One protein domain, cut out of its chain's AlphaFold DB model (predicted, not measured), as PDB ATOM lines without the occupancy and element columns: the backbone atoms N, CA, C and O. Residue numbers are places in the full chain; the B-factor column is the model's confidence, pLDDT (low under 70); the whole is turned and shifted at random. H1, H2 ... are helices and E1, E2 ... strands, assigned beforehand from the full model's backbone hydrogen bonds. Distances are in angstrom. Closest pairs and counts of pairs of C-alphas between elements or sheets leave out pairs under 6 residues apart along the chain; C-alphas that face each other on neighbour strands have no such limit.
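Overview. This is residues 30 to 130 of the 557 residues of an uncharacterized protein of Methanococcus aeolicus (strain ATCC BAA-1280 / DSM 17508 / OCM 812 / Nankai-3) (UniProt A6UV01). What is the main picture? A strongly twisted sheet of five strands, E1, E2, E7, E6 and E5, has one helix packed on each face, H1 on one and H2 on the other, while a separate small hairpin, E3 and E4, lies off the sheet near the first residue of H1. What makes it up? The 101 printed residues hold two named helices and seven named strands, in the order E1 H1 E2 E3 E4 E5 E6 E7 H2, a mixed class; the large sheet runs E1 E2 E7 E6 E5 and is mixed. How large is it? It is compact, with a radius of gyration of the C-alphas of 13.0 A and spans of 38 by 27 by 26 A.

Along the chain. Where are the strands of the large sheet? E1 is residues 31 to 35, 13.3 A long from C-alpha 31 at (-6.808, -41.665, 8.387); E2 is 54 to 58, 13.0 A. E7 is 103 to 106, 10.3 A; E6 is 96 to 100, 12.7 A; E5 is 88 to 91, 9.2 A. Where are the other elements? H1 is residues 42 to 50, 12.0 A, and H2 is 115 to 127, 18.1 A, ending with C-alpha 127 at (-3.150, -51.178, -1.409). E3 is 69 to 72, 9.8 A, and E4 is 80 to 83, 10.0 A.

Arrangement. How do the sheet's strands pair? E1 and E2 are parallel, with N 34 and O 56 at 2.8 A, and form with H1 a strand-helix-strand unit, two parallel neighbours with a helix between, whose crossover is right-handed; E2 and E7 are parallel, with N 104 and O 55 at 2.9 A. E5, E6 and E7 form a meander, each strand the antiparallel neighbour of the one before, with N 98 and O 88 at 2.8 A and N 105 and O 97 at 2.8 A. How do the helices stand? H1 has a height over the sheet of 10.5 A and runs along the strands, at 8 degrees to E2 on the local plane; its closest C-alphas to E2 are those of Tyr 48 and Val 55, 6.8 A. On the opposite face H2 has a height of 7.3 A and is over E7, only just, with 3 C-alphas; the closest C-alphas of H2 and E2 are those of Val 125 and Ile 54, 8.0 A. In H1 and H2 every O i to N i+4 pair is within hydrogen-bond range. Where is the hairpin E3 and E4? Its strands are antiparallel, with N 70 and O 82 at 2.9 A, and E3 is apart from H1, while the closest C-alphas of H1 and E4 are those of Glu 42 and Ile 80, 6.8 A.

Size, cuts and confidence. How far does it reach? The two C-alphas farthest apart, those of Asp 76 and Asn 129, are 40.4 A apart. Are there cuts or long links? The printed part has no cut, and no link is long. Where is confidence low? The pLDDT is under 70 at residues 62 to 65, 67 and 73 to 79.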
ATOM      1  N   PRO A  30     -10.745 -43.004   5.889       92.19
ATOM      2  CA  PRO A  30     -10.334 -42.055   6.917       92.19
ATOM      3  C   PRO A  30      -9.007 -42.473   7.561       92.19
ATOM      4  O   PRO A  30      -8.781 -43.660   7.813       92.19
ATOM      5  N   ILE A  31      -8.138 -41.488   7.795       93.19
ATOM      6  CA  ILE A  31      -6.808 -41.665   8.387       93.19
ATOM      7  C   ILE A  31      -6.742 -40.853   9.677       93.19
ATOM      8  O   ILE A  31      -7.126 -39.683   9.690       93.19
ATOM      9  N   GLU A  32      -6.230 -41.464  10.738       93.25
ATOM     10  CA  GLU A  32      -5.995 -40.827  12.032       93.25
ATOM     11  C   GLU A  32      -4.515 -40.945  12.411       93.25
ATOM     12  O   GLU A  32      -3.968 -42.047  12.445       93.25
ATOM     13  N   TYR A  33      -3.877 -39.814  12.710       91.75
ATOM     14  CA  TYR A  33      -2.508 -39.759  13.227       91.75
ATOM     15  C   TYR A  33      -2.553 -39.569  14.741       91.75
ATOM     16  O   TYR A  33      -3.030 -38.538  15.216       91.75
ATOM     17  N   ILE A  34      -2.057 -40.549  15.495       91.00
ATOM     18  CA  ILE A  34      -2.151 -40.586  16.957       91.00
ATOM     19  C   ILE A  34      -0.739 -40.589  17.564       91.00
ATOM     20  O   ILE A  34      -0.042 -41.602  17.461       91.00
ATOM     21  N   PRO A  35      -0.295 -39.494  18.208       89.19
ATOM     22  CA  PRO A  35       0.962 -39.506  18.944       89.19
ATOM     23  C   PRO A  35       0.838 -40.454  20.140       89.19
ATOM     24  O   PRO A  35      -0.157 -40.410  20.868       89.19
ATOM     25  N   LEU A  36       1.833 -41.314  20.354       86.56
ATOM     26  CA  LEU A  36       1.797 -42.339  21.408       86.56
ATOM     27  C   LEU A  36       1.645 -41.741  22.817       86.56
ATOM     28  O   LEU A  36       0.989 -42.343  23.667       86.56
ATOM     29  N   SER A  37       2.204 -40.552  23.051       83.50
ATOM     30  CA  SER A  37       2.068 -39.788  24.301       83.50
ATOM     31  C   SER A  37       0.619 -39.393  24.624       83.50
ATOM     32  O   SER A  37       0.263 -39.233  25.788       83.50
ATOM     33  N   SER A  38      -0.247 -39.262  23.609       86.25
ATOM     34  CA  SER A  38      -1.651 -38.845  23.775       86.25
ATOM     35  C   SER A  38      -2.597 -39.970  24.196       86.25
ATOM     36  O   SER A  38      -3.784 -39.735  24.438       86.25
ATOM     37  N   ILE A  39      -2.092 -41.201  24.255       86.00
ATOM     38  CA  ILE A  39      -2.867 -42.380  24.625       86.00
ATOM     39  C   ILE A  39      -2.802 -42.531  26.142       86.00
ATOM     40  O   ILE A  39      -1.779 -42.929  26.689       86.00
ATOM     41  N   THR A  40      -3.909 -42.250  26.823       82.62
ATOM     42  CA  THR A  40      -3.977 -42.212  28.293       82.62
ATOM     43  C   THR A  40      -4.584 -43.475  28.910       82.62
ATOM     44  O   THR A  40      -4.604 -43.640  30.129       82.62
ATOM     45  N   SER A  41      -5.113 -44.404  28.101       83.06
ATOM     46  CA  SER A  41      -5.680 -45.660  28.614       83.06
ATOM     47  C   SER A  41      -5.703 -46.801  27.596       83.06
ATOM     48  O   SER A  41      -5.848 -46.577  26.394       83.06
ATOM     49  N   GLU A  42      -5.662 -48.047  28.085       84.25
ATOM     50  CA  GLU A  42      -5.816 -49.253  27.252       84.25
ATOM     51  C   GLU A  42      -7.122 -49.230  26.454       84.25
ATOM     52  O   GLU A  42      -7.131 -49.563  25.278       84.25
ATOM     53  N   LYS A  43      -8.217 -48.732  27.044       87.19
ATOM     54  CA  LYS A  43      -9.506 -48.604  26.346       87.19
ATOM     55  C   LYS A  43      -9.430 -47.666  25.143       87.19
ATOM     56  O   LYS A  43     -10.077 -47.921  24.131       87.19
ATOM     57  N   GLN A  44      -8.680 -46.571  25.259       88.38
ATOM     58  CA  GLN A  44      -8.473 -45.632  24.158       88.38
ATOM     59  C   GLN A  44      -7.592 -46.259  23.073       88.38
ATOM     60  O   GLN A  44      -7.887 -46.134  21.886       88.38
ATOM     61  N   PHE A  45      -6.546 -46.979  23.472       87.81
ATOM     62  CA  PHE A  45      -5.707 -47.714  22.536       87.81
ATOM     63  C   PHE A  45      -6.501 -48.792  21.777       87.81
ATOM     64  O   PHE A  45      -6.482 -48.834  20.544       87.81
ATOM     65  N   ASP A  46      -7.295 -49.590  22.495       89.25
ATOM     66  CA  ASP A  46      -8.191 -50.604  21.936       89.25
ATOM     67  C   ASP A  46      -9.246 -49.999  21.009       89.25
ATOM     68  O   ASP A  46      -9.587 -50.596  19.985       89.25
ATOM     69  N   TYR A  47      -9.759 -48.810  21.335       91.56
ATOM     70  CA  TYR A  47     -10.663 -48.074  20.456       91.56
ATOM     71  C   TYR A  47     -10.006 -47.809  19.096       91.56
ATOM     72  O   TYR A  47     -10.564 -48.176  18.061       91.56
ATOM     73  N   TYR A  48      -8.788 -47.261  19.079       91.94
ATOM     74  CA  TYR A  48      -8.071 -46.986  17.834       91.94
ATOM     75  C   TYR A  48      -7.673 -48.261  17.077       91.94
ATOM     76  O   TYR A  48      -7.784 -48.309  15.847       91.94
ATOM     77  N   LEU A  49      -7.270 -49.322  17.783       90.50
ATOM     78  CA  LEU A  49      -6.934 -50.616  17.180       90.50
ATOM     79  C   LEU A  49      -8.127 -51.325  16.531       90.50
ATOM     80  O   LEU A  49      -7.944 -52.101  15.589       90.50
ATOM     81  N   ASN A  50      -9.337 -51.091  17.036       91.50
ATOM     82  CA  ASN A  50     -10.551 -51.739  16.545       91.50
ATOM     83  C   ASN A  50     -11.400 -50.848  15.628       91.50
ATOM     84  O   ASN A  50     -12.325 -51.351  14.998       91.50
ATOM     85  N   ASN A  51     -11.062 -49.563  15.502       88.38
ATOM     86  CA  ASN A  51     -11.661 -48.653  14.526       88.38
ATOM     87  C   ASN A  51     -11.415 -49.155  13.078       88.38
ATOM     88  O   ASN A  51     -10.376 -49.746  12.783       88.38
ATOM     89  N   GLU A  52     -12.346 -48.913  12.157       90.19
ATOM     90  CA  GLU A  52     -12.236 -49.281  10.734       90.19
ATOM     91  C   GLU A  52     -11.267 -48.391   9.932       90.19
ATOM     92  O   GLU A  52     -10.836 -48.765   8.830       90.19
ATOM     93  N   ASN A  53     -10.920 -47.231  10.494       92.75
ATOM     94  CA  ASN A  53     -10.021 -46.236   9.917       92.75
ATOM     95  C   ASN A  53      -8.578 -46.746   9.835       92.75
ATOM     96  O   ASN A  53      -8.161 -47.621  10.602       92.75
ATOM     97  N   ILE A  54      -7.789 -46.160   8.934       94.19
ATOM     98  CA  ILE A  54      -6.335 -46.310   8.993       94.19
ATOM     99  C   ILE A  54      -5.841 -45.477  10.170       94.19
ATOM    100  O   ILE A  54      -6.126 -44.286  10.246       94.19
ATOM    101  N   VAL A  55      -5.129 -46.101  11.104       95.25
ATOM    102  CA  VAL A  55      -4.562 -45.403  12.261       95.25
ATOM    103  C   VAL A  55      -3.051 -45.525  12.209       95.25
ATOM    104  O   VAL A  55      -2.522 -46.632  12.103       95.25
ATOM    105  N   ILE A  56      -2.381 -44.382  12.285       94.12
ATOM    106  CA  ILE A  56      -0.931 -44.256  12.301       94.12
ATOM    107  C   ILE A  56      -0.543 -43.765  13.686       94.12
ATOM    108  O   ILE A  56      -0.737 -42.600  14.033       94.12
ATOM    109  N   PHE A  57      -0.014 -44.677  14.485       91.94
ATOM    110  CA  PHE A  57       0.601 -44.367  15.760       91.94
ATOM    111  C   PHE A  57       2.033 -43.895  15.525       91.94
ATOM    112  O   PHE A  57       2.752 -44.524  14.749       91.94
ATOM    113  N   TYR A  58       2.468 -42.824  16.184       89.50
ATOM    114  CA  TYR A  58       3.834 -42.324  16.011       89.50
ATOM    115  C   TYR A  58       4.449 -41.794  17.304       89.50
ATOM    116  O   TYR A  58       3.752 -41.313  18.199       89.50
ATOM    117  N   THR A  59       5.771 -41.895  17.407       85.56
ATOM    118  CA  THR A  59       6.537 -41.345  18.533       85.56
ATOM    119  C   THR A  59       6.622 -39.830  18.419       85.56
ATOM    120  O   THR A  59       6.980 -39.322  17.362       85.56
ATOM    121  N   ASP A  60       6.346 -39.096  19.488       79.56
ATOM    122  CA  ASP A  60       6.579 -37.654  19.558       79.56
ATOM    123  C   ASP A  60       7.733 -37.332  20.524       79.56
ATOM    124  O   ASP A  60       8.481 -38.214  20.945       79.56
ATOM    125  N   LYS A  61       7.932 -36.049  20.848       70.62
ATOM    126  CA  LYS A  61       9.070 -35.595  21.670       70.62
ATOM    127  C   LYS A  61       9.070 -36.150  23.103       70.62
ATOM    128  O   LYS A  61      10.116 -36.109  23.740       70.62
ATOM    129  N   ASN A  62       7.945 -36.684  23.581       65.81
ATOM    130  CA  ASN A  62       7.771 -37.213  24.937       65.81
ATOM    131  C   ASN A  62       7.828 -38.753  24.962       65.81
ATOM    132  O   ASN A  62       7.169 -39.407  25.764       65.81
ATOM    133  N   TYR A  63       8.571 -39.349  24.029       65.88
ATOM    134  CA  TYR A  63       8.600 -40.791  23.829       65.88
ATOM    135  C   TYR A  63       9.538 -41.524  24.798       65.88
ATOM    136  O   TYR A  63      10.713 -41.181  24.933       65.88
ATOM    137  N   LEU A  64       9.039 -42.621  25.373       62.56
ATOM    138  CA  LEU A  64       9.826 -43.598  26.120       62.56
ATOM    139  C   LEU A  64       9.865 -44.941  25.377       62.56
ATOM    140  O   LEU A  64       8.841 -45.484  24.961       62.56
ATOM    141  N   SER A  65      11.054 -45.535  25.259       67.19
ATOM    142  CA  SER A  65      11.217 -46.900  24.744       67.19
ATOM    143  C   SER A  65      12.245 -47.687  25.530       67.19
ATOM    144  O   SER A  65      13.173 -47.122  26.101       67.19
ATOM    145  N   SER A  66      12.085 -49.007  25.532       70.06
ATOM    146  CA  SER A  66      13.124 -49.938  25.964       70.06
ATOM    147  C   SER A  66      13.465 -50.918  24.843       70.06
ATOM    148  O   SER A  66      12.865 -50.905  23.760       70.06
ATOM    149  N   ASN A  67      14.445 -51.788  25.090       68.38
ATOM    150  CA  ASN A  67      14.869 -52.794  24.117       68.38
ATOM    151  C   ASN A  67      13.708 -53.695  23.669       68.38
ATOM    152  O   ASN A  67      13.602 -53.979  22.479       68.38
ATOM    153  N   ASP A  68      12.788 -54.036  24.574       75.31
ATOM    154  CA  ASP A  68      11.746 -55.035  24.311       75.31
ATOM    155  C   ASP A  68      10.345 -54.446  24.102       75.31
ATOM    156  O   ASP A  68       9.486 -55.097  23.501       75.31
ATOM    157  N   ASN A  69      10.099 -53.219  24.577       78.31
ATOM    158  CA  ASN A  69       8.769 -52.616  24.586       78.31
ATOM    159  C   ASN A  69       8.761 -51.177  24.063       78.31
ATOM    160  O   ASN A  69       9.716 -50.414  24.221       78.31
ATOM    161  N   ILE A  70       7.632 -50.818  23.461       75.62
ATOM    162  CA  ILE A  70       7.260 -49.453  23.099       75.62
ATOM    163  C   ILE A  70       6.225 -48.990  24.113       75.62
ATOM    164  O   ILE A  70       5.252 -49.706  24.360       75.62
ATOM    165  N   PHE A  71       6.447 -47.820  24.702       75.75
ATOM    166  CA  PHE A  71       5.573 -47.279  25.731       75.75
ATOM    167  C   PHE A  71       4.656 -46.186  25.167       75.75
ATOM    168  O   PHE A  71       5.032 -45.443  24.262       75.75
ATOM    169  N   MET A  72       3.433 -46.139  25.689       76.25
ATOM    170  CA  MET A  72       2.385 -45.167  25.370       76.25
ATOM    171  C   MET A  72       1.904 -44.497  26.659       76.25
ATOM    172  O   MET A  72       1.806 -45.171  27.689       76.25
ATOM    173  N   GLY A  73       1.574 -43.209  26.572       66.38
ATOM    174  CA  GLY A  73       1.219 -42.352  27.709       66.38
ATOM    175  C   GLY A  73       2.299 -41.320  28.053       66.38
ATOM    176  O   GLY A  73       3.407 -41.376  27.527       66.38
ATOM    177  N   ASN A  74       1.949 -40.366  28.917       65.06
ATOM    178  CA  ASN A  74       2.873 -39.372  29.475       65.06
ATOM    179  C   ASN A  74       3.416 -39.835  30.836       65.06
ATOM    180  O   ASN A  74       2.759 -40.618  31.521       65.06
ATOM    181  N   ASP A  75       4.561 -39.280  31.243       58.62
ATOM    182  CA  ASP A  75       5.311 -39.624  32.468       58.62
ATOM    183  C   ASP A  75       4.484 -39.622  33.776       58.62
ATOM    184  O   ASP A  75       4.864 -40.281  34.744       58.62
ATOM    185  N   ASP A  76       3.335 -38.935  33.800       60.16
ATOM    186  CA  ASP A  76       2.461 -38.784  34.971       60.16
ATOM    187  C   ASP A  76       1.303 -39.811  35.057       60.16
ATOM    188  O   ASP A  76       0.639 -39.905  36.093       60.16
ATOM    189  N   GLU A  77       1.032 -40.600  34.006       57.25
ATOM    190  CA  GLU A  77      -0.078 -41.572  33.951       57.25
ATOM    191  C   GLU A  77       0.367 -42.982  33.517       57.25
ATOM    192  O   GLU A  77       1.501 -43.227  33.117       57.25
ATOM    193  N   LYS A  78      -0.537 -43.964  33.658       56.97
ATOM    194  CA  LYS A  78      -0.286 -45.389  33.381       56.97
ATOM    195  C   LYS A  78       0.373 -45.608  32.015       56.97
ATOM    196  O   LYS A  78      -0.271 -45.471  30.980       56.97
ATOM    197  N   ILE A  79       1.612 -46.080  32.056       67.38
ATOM    198  CA  ILE A  79       2.379 -46.490  30.887       67.38
ATOM    199  C   ILE A  79       1.797 -47.793  30.317       67.38
ATOM    200  O   ILE A  79       1.813 -48.833  30.981       67.38
ATOM    201  N   ILE A  80       1.308 -47.755  29.077       71.50
ATOM    202  CA  ILE A  80       0.902 -48.959  28.335       71.50
ATOM    203  C   ILE A  80       2.129 -49.474  27.584       71.50
ATOM    204  O   ILE A  80       2.785 -48.717  26.871       71.50
ATOM    205  N   ALA A  81       2.436 -50.763  27.719       76.56
ATOM    206  CA  ALA A  81       3.569 -51.390  27.049       76.56
ATOM    207  C   ALA A  81       3.103 -52.266  25.880       76.56
ATOM    208  O   ALA A  81       2.326 -53.203  26.064       76.56
ATOM    209  N   MET A  82       3.626 -51.997  24.685       79.44
ATOM    210  CA  MET A  82       3.484 -52.871  23.527       79.44
ATOM    211  C   MET A  82       4.782 -53.655  23.295       79.44
ATOM    212  O   MET A  82       5.825 -53.040  23.055       79.44
ATOM    213  N   PRO A  83       4.736 -54.998  23.288       79.81
ATOM    214  CA  PRO A  83       5.903 -55.810  22.969       79.81
ATOM    215  C   PRO A  83       6.350 -55.608  21.519       79.81
ATOM    216  O   PRO A  83       5.561 -55.808  20.598       79.81
ATOM    217  N   LYS A  84       7.631 -55.326  21.269       78.62
ATOM    218  CA  LYS A  84       8.141 -55.184  19.890       78.62
ATOM    219  C   LYS A  84       8.002 -56.469  19.061       78.62
ATOM    220  O   LYS A  84       7.861 -56.407  17.849       78.62
ATOM    221  N   LYS A  85       7.952 -57.637  19.713       79.75
ATOM    222  CA  LYS A  85       7.799 -58.953  19.060       79.75
ATOM    223  C   LYS A  85       6.505 -59.139  18.254       79.75
ATOM    224  O   LYS A  85       6.436 -60.077  17.469       79.75
ATOM    225  N   ILE A  86       5.469 -58.328  18.497       80.44
ATOM    226  CA  ILE A  86       4.196 -58.419  17.757       80.44
ATOM    227  C   ILE A  86       4.152 -57.498  16.531       80.44
ATOM    228  O   ILE A  86       3.172 -57.516  15.793       80.44
ATOM    229  N   LEU A  87       5.197 -56.696  16.320       84.88
ATOM    230  CA  LEU A  87       5.297 -55.775  15.198       84.88
ATOM    231  C   LEU A  87       5.696 -56.524  13.926       84.88
ATOM    232  O   LEU A  87       6.666 -57.279  13.909       84.88
ATOM    233  N   MET A  88       4.961 -56.280  12.845       89.31
ATOM    234  CA  MET A  88       5.287 -56.787  11.515       89.31
ATOM    235  C   MET A  88       6.079 -55.713  10.765       89.31
ATOM    236  O   MET A  88       5.537 -54.626  10.561       89.31
ATOM    237  N   PRO A  89       7.340 -55.948  10.364       89.38
ATOM    238  CA  PRO A  89       8.109 -54.935   9.650       89.38
ATOM    239  C   PRO A  89       7.463 -54.649   8.292       89.38
ATOM    240  O   PRO A  89       7.189 -55.572   7.526       89.38
ATOM    241  N   ILE A  90       7.216 -53.368   8.015       89.44
ATOM    242  CA  ILE A  90       6.817 -52.890   6.685       89.44
ATOM    243  C   ILE A  90       8.022 -52.212   6.035       89.44
ATOM    244  O   ILE A  90       8.401 -52.569   4.927       89.44
ATOM    245  N   ASP A  91       8.658 -51.298   6.769       87.00
ATOM    246  CA  ASP A  91       9.936 -50.679   6.420       87.00
ATOM    247  C   ASP A  91      10.724 -50.462   7.720       87.00
ATOM    248  O   ASP A  91      10.570 -49.458   8.418       87.00
ATOM    249  N   ALA A  92      11.510 -51.471   8.103       84.56
ATOM    250  CA  ALA A  92      12.214 -51.476   9.382       84.56
ATOM    251  C   ALA A  92      13.303 -50.394   9.462       84.56
ATOM    252  O   ALA A  92      13.533 -49.856  10.544       84.56
ATOM    253  N   GLU A  93      13.928 -50.041   8.334       85.56
ATOM    254  CA  GLU A  93      14.963 -49.002   8.269       85.56
ATOM    255  C   GLU A  93      14.377 -47.622   8.578       85.56
ATOM    256  O   GLU A  93      14.982 -46.838   9.310       85.56
ATOM    257  N   LYS A  94      13.153 -47.353   8.109       84.19
ATOM    258  CA  LYS A  94      12.416 -46.123   8.439       84.19
ATOM    259  C   LYS A  94      11.649 -46.193   9.761       84.19
ATOM    260  O   LYS A  94      11.028 -45.208  10.161       84.19
ATOM    261  N   GLY A  95      11.691 -47.329  10.458       88.62
ATOM    262  CA  GLY A  95      10.977 -47.532  11.716       88.62
ATOM    263  C   GLY A  95       9.462 -47.685  11.549       88.62
ATOM    264  O   GLY A  95       8.709 -47.274  12.429       88.62
ATOM    265  N   ILE A  96       9.001 -48.244  10.427       92.00
ATOM    266  CA  ILE A  96       7.582 -48.408  10.096       92.00
ATOM    267  C   ILE A  96       7.162 -49.872  10.245       92.00
ATOM    268  O   ILE A  96       7.673 -50.776   9.577       92.00
ATOM    269  N   TYR A  97       6.159 -50.098  11.089       92.75
ATOM    270  CA  TYR A  97       5.680 -51.423  11.458       92.75
ATOM    271  C   TYR A  97       4.155 -51.517  11.391       92.75
ATOM    272  O   TYR A  97       3.437 -50.579  11.724       92.75
ATOM    273  N   GLY A  98       3.636 -52.678  11.012       92.81
ATOM    274  CA  GLY A  98       2.232 -53.034  11.168       92.81
ATOM    275  C   GLY A  98       1.965 -53.619  12.553       92.81
ATOM    276  O   GLY A  98       2.690 -54.500  13.011       92.81
ATOM    277  N   ILE A  99       0.896 -53.159  13.205       90.25
ATOM    278  CA  ILE A  99       0.375 -53.753  14.450       90.25
ATOM    279  C   ILE A  99      -0.763 -54.737  14.131       90.25
ATOM    280  O   ILE A  99      -0.873 -55.813  14.711       90.25
ATOM    281  N   LYS A 100      -1.646 -54.339  13.212       90.31
ATOM    282  CA  LYS A 100      -2.860 -55.048  12.774       90.31
ATOM    283  C   LYS A 100      -3.246 -54.499  11.390       90.31
ATOM    284  O   LYS A 100      -2.786 -53.405  11.053       90.31
ATOM    285  N   PRO A 101      -4.084 -55.171  10.573       90.94
ATOM    286  CA  PRO A 101      -4.608 -54.555   9.354       90.94
ATOM    287  C   PRO A 101      -5.121 -53.127   9.591       90.94
ATOM    288  O   PRO A 101      -5.899 -52.894  10.517       90.94
ATOM    289  N   LYS A 102      -4.663 -52.181   8.761       92.75
ATOM    290  CA  LYS A 102      -4.915 -50.730   8.850       92.75
ATOM    291  C   LYS A 102      -4.327 -50.006  10.072       92.75
ATOM    292  O   LYS A 102      -4.648 -48.839  10.278       92.75
ATOM    293  N   LYS A 103      -3.487 -50.652  10.883       94.56
ATOM    294  CA  LYS A 103      -2.868 -50.067  12.085       94.56
ATOM    295  C   LYS A 103      -1.355 -50.080  11.942       94.56
ATOM    296  O   LYS A 103      -0.741 -51.148  11.963       94.56
ATOM    297  N   ILE A 104      -0.783 -48.894  11.792       94.94
ATOM    298  CA  ILE A 104       0.640 -48.672  11.554       94.94
ATOM    299  C   ILE A 104       1.264 -48.011  12.776       94.94
ATOM    300  O   ILE A 104       0.628 -47.195  13.435       94.94
ATOM    301  N   LEU A 105       2.512 -48.358  13.056       92.19
ATOM    302  CA  LEU A 105       3.368 -47.742  14.051       92.19
ATOM    303  C   LEU A 105       4.616 -47.180  13.376       92.19
ATOM    304  O   LEU A 105       5.304 -47.906  12.664       92.19
ATOM    305  N   MET A 106       4.918 -45.915  13.640       92.31
ATOM    306  CA  MET A 106       6.150 -45.247  13.231       92.31
ATOM    307  C   MET A 106       6.969 -44.920  14.481       92.31
ATOM    308  O   MET A 106       6.528 -44.166  15.346       92.31
ATOM    309  N   THR A 107       8.143 -45.535  14.612       86.81
ATOM    310  CA  THR A 107       8.980 -45.445  15.821       86.81
ATOM    311  C   THR A 107       9.934 -44.255  15.829       86.81
ATOM    312  O   THR A 107      10.659 -44.069  16.801       86.81
ATOM    313  N   ASN A 108       9.952 -43.483  14.745       85.31
ATOM    314  CA  ASN A 108      10.688 -42.233  14.632       85.31
ATOM    315  C   ASN A 108       9.693 -41.067  14.657       85.31
ATOM    316  O   ASN A 108       8.581 -41.223  14.142       85.31
ATOM    317  N   PRO A 109      10.055 -39.901  15.222       84.88
ATOM    318  CA  PRO A 109       9.237 -38.705  15.099       84.88
ATOM    319  C   PRO A 109       8.962 -38.370  13.640       84.88
ATOM    320  O   PRO A 109       9.883 -38.322  12.828       84.88
ATOM    321  N   ILE A 110       7.690 -38.139  13.326       86.06
ATOM    322  CA  ILE A 110       7.236 -37.816  11.974       86.06
ATOM    323  C   ILE A 110       6.525 -36.471  11.956       86.06
ATOM    324  O   ILE A 110       5.910 -36.059  12.942       86.06
ATOM    325  N   ASN A 111       6.528 -35.841  10.788       84.62
ATOM    326  CA  ASN A 111       5.548 -34.832  10.437       84.62
ATOM    327  C   ASN A 111       4.581 -35.434   9.394       84.62
ATOM    328  O   ASN A 111       5.026 -35.835   8.319       84.62
ATOM    329  N   PRO A 112       3.267 -35.525   9.685       86.00
ATOM    330  CA  PRO A 112       2.272 -36.094   8.768       86.00
ATOM    331  C   PRO A 112       2.199 -35.432   7.386       86.00
ATOM    332  O   PRO A 112       1.676 -36.040   6.456       86.00
ATOM    333  N   ASP A 113       2.697 -34.201   7.260       85.69
ATOM    334  CA  ASP A 113       2.722 -33.456   6.002       85.69
ATOM    335  C   ASP A 113       4.047 -33.613   5.230       85.69
ATOM    336  O   ASP A 113       4.223 -32.989   4.178       85.69
ATOM    337  N   ASP A 114       5.002 -34.400   5.729       87.62
ATOM    338  CA  ASP A 114       6.244 -34.687   5.010       87.62
ATOM    339  C   ASP A 114       5.976 -35.610   3.823       87.62
ATOM    340  O   ASP A 114       5.223 -36.581   3.922       87.62
ATOM    341  N   LYS A 115       6.647 -35.341   2.699       91.69
ATOM    342  CA  LYS A 115       6.468 -36.090   1.452       91.69
ATOM    343  C   LYS A 115       6.616 -37.600   1.644       91.69
ATOM    344  O   LYS A 115       5.752 -38.343   1.199       91.69
ATOM    345  N   ASP A 116       7.666 -38.049   2.326       91.56
ATOM    346  CA  ASP A 116       7.923 -39.482   2.515       91.56
ATOM    347  C   ASP A 116       6.811 -40.173   3.316       91.56
ATOM    348  O   ASP A 116       6.464 -41.323   3.041       91.56
ATOM    349  N   ILE A 117       6.217 -39.458   4.277       92.00
ATOM    350  CA  ILE A 117       5.076 -39.942   5.056       92.00
ATOM    351  C   ILE A 117       3.823 -39.971   4.181       92.00
ATOM    352  O   ILE A 117       3.129 -40.985   4.145       92.00
ATOM    353  N   LEU A 118       3.553 -38.901   3.428       94.56
ATOM    354  CA  LEU A 118       2.421 -38.828   2.501       94.56
ATOM    355  C   LEU A 118       2.489 -39.905   1.412       94.56
ATOM    356  O   LEU A 118       1.465 -40.500   1.084       94.56
ATOM    357  N   ASP A 119       3.679 -40.188   0.885       94.94
ATOM    358  CA  ASP A 119       3.911 -41.223  -0.120       94.94
ATOM    359  C   ASP A 119       3.690 -42.623   0.454       94.94
ATOM    360  O   ASP A 119       2.963 -43.427  -0.137       94.94
ATOM    361  N   PHE A 120       4.241 -42.901   1.640       94.75
ATOM    362  CA  PHE A 120       3.989 -44.157   2.343       94.75
ATOM    363  C   PHE A 120       2.488 -44.370   2.583       94.75
ATOM    364  O   PHE A 120       1.931 -45.414   2.235       94.75
ATOM    365  N   VAL A 121       1.816 -43.367   3.156       95.12
ATOM    366  CA  VAL A 121       0.389 -43.441   3.484       95.12
ATOM    367  C   VAL A 121      -0.455 -43.553   2.222       95.12
ATOM    368  O   VAL A 121      -1.397 -44.345   2.189       95.12
ATOM    369  N   GLY A 122      -0.105 -42.817   1.169       95.56
ATOM    370  CA  GLY A 122      -0.772 -42.889  -0.122       95.56
ATOM    371  C   GLY A 122      -0.714 -44.286  -0.727       95.56
ATOM    372  O   GLY A 122      -1.762 -44.841  -1.081       95.56
ATOM    373  N   ASN A 123       0.477 -44.892  -0.767       95.06
ATOM    374  CA  ASN A 123       0.637 -46.264  -1.236       95.06
ATOM    375  C   ASN A 123      -0.176 -47.244  -0.374       95.06
ATOM    376  O   ASN A 123      -0.968 -48.028  -0.898       95.06
ATOM    377  N   TYR A 124      -0.078 -47.132   0.953       95.00
ATOM    378  CA  TYR A 124      -0.796 -48.006   1.880       95.00
ATOM    379  C   TYR A 124      -2.327 -47.915   1.733       95.00
ATOM    380  O   TYR A 124      -3.031 -48.930   1.738       95.00
ATOM    381  N   VAL A 125      -2.876 -46.707   1.562       94.44
ATOM    382  CA  VAL A 125      -4.307 -46.491   1.290       94.44
ATOM    383  C   VAL A 125      -4.713 -47.162  -0.019       94.44
ATOM    384  O   VAL A 125      -5.745 -47.835  -0.068       94.44
ATOM    385  N   SER A 126      -3.907 -47.000  -1.067       93.06
ATOM    386  CA  SER A 126      -4.154 -47.588  -2.385       93.06
ATOM    387  C   SER A 126      -4.147 -49.121  -2.354       93.06
ATOM    388  O   SER A 126      -5.046 -49.763  -2.902       93.06
ATOM    389  N   GLU A 127      -3.204 -49.728  -1.630       91.94
ATOM    390  CA  GLU A 127      -3.150 -51.178  -1.409       91.94
ATOM    391  C   GLU A 127      -4.396 -51.712  -0.691       91.94
ATOM    392  O   GLU A 127      -4.854 -52.820  -0.982       91.94
ATOM    393  N   ASN A 128      -5.002 -50.890   0.171       91.44
ATOM    394  CA  ASN A 128      -6.266 -51.160   0.857       91.44
ATOM    395  C   ASN A 128      -7.514 -50.773   0.031       91.44
ATOM    396  O   ASN A 128      -8.604 -50.624   0.589       91.44
ATOM    397  N   ASN A 129      -7.379 -50.642  -1.295       90.38
ATOM    398  CA  ASN A 129      -8.435 -50.269  -2.249       90.38
ATOM    399  C   ASN A 129      -9.049 -48.877  -2.007       90.38
ATOM    400  O   ASN A 129     -10.187 -48.614  -2.403       90.38
ATOM    401  N   GLY A 130      -8.312 -47.982  -1.350       91.19
ATOM    402  CA  GLY A 130      -8.663 -46.574  -1.228       91.19
ATOM    403  C   GLY A 130      -8.076 -45.720  -2.351       91.19
ATOM    404  O   GLY A 130      -7.325 -46.183  -3.207       91.19
TER     405      GLY A 130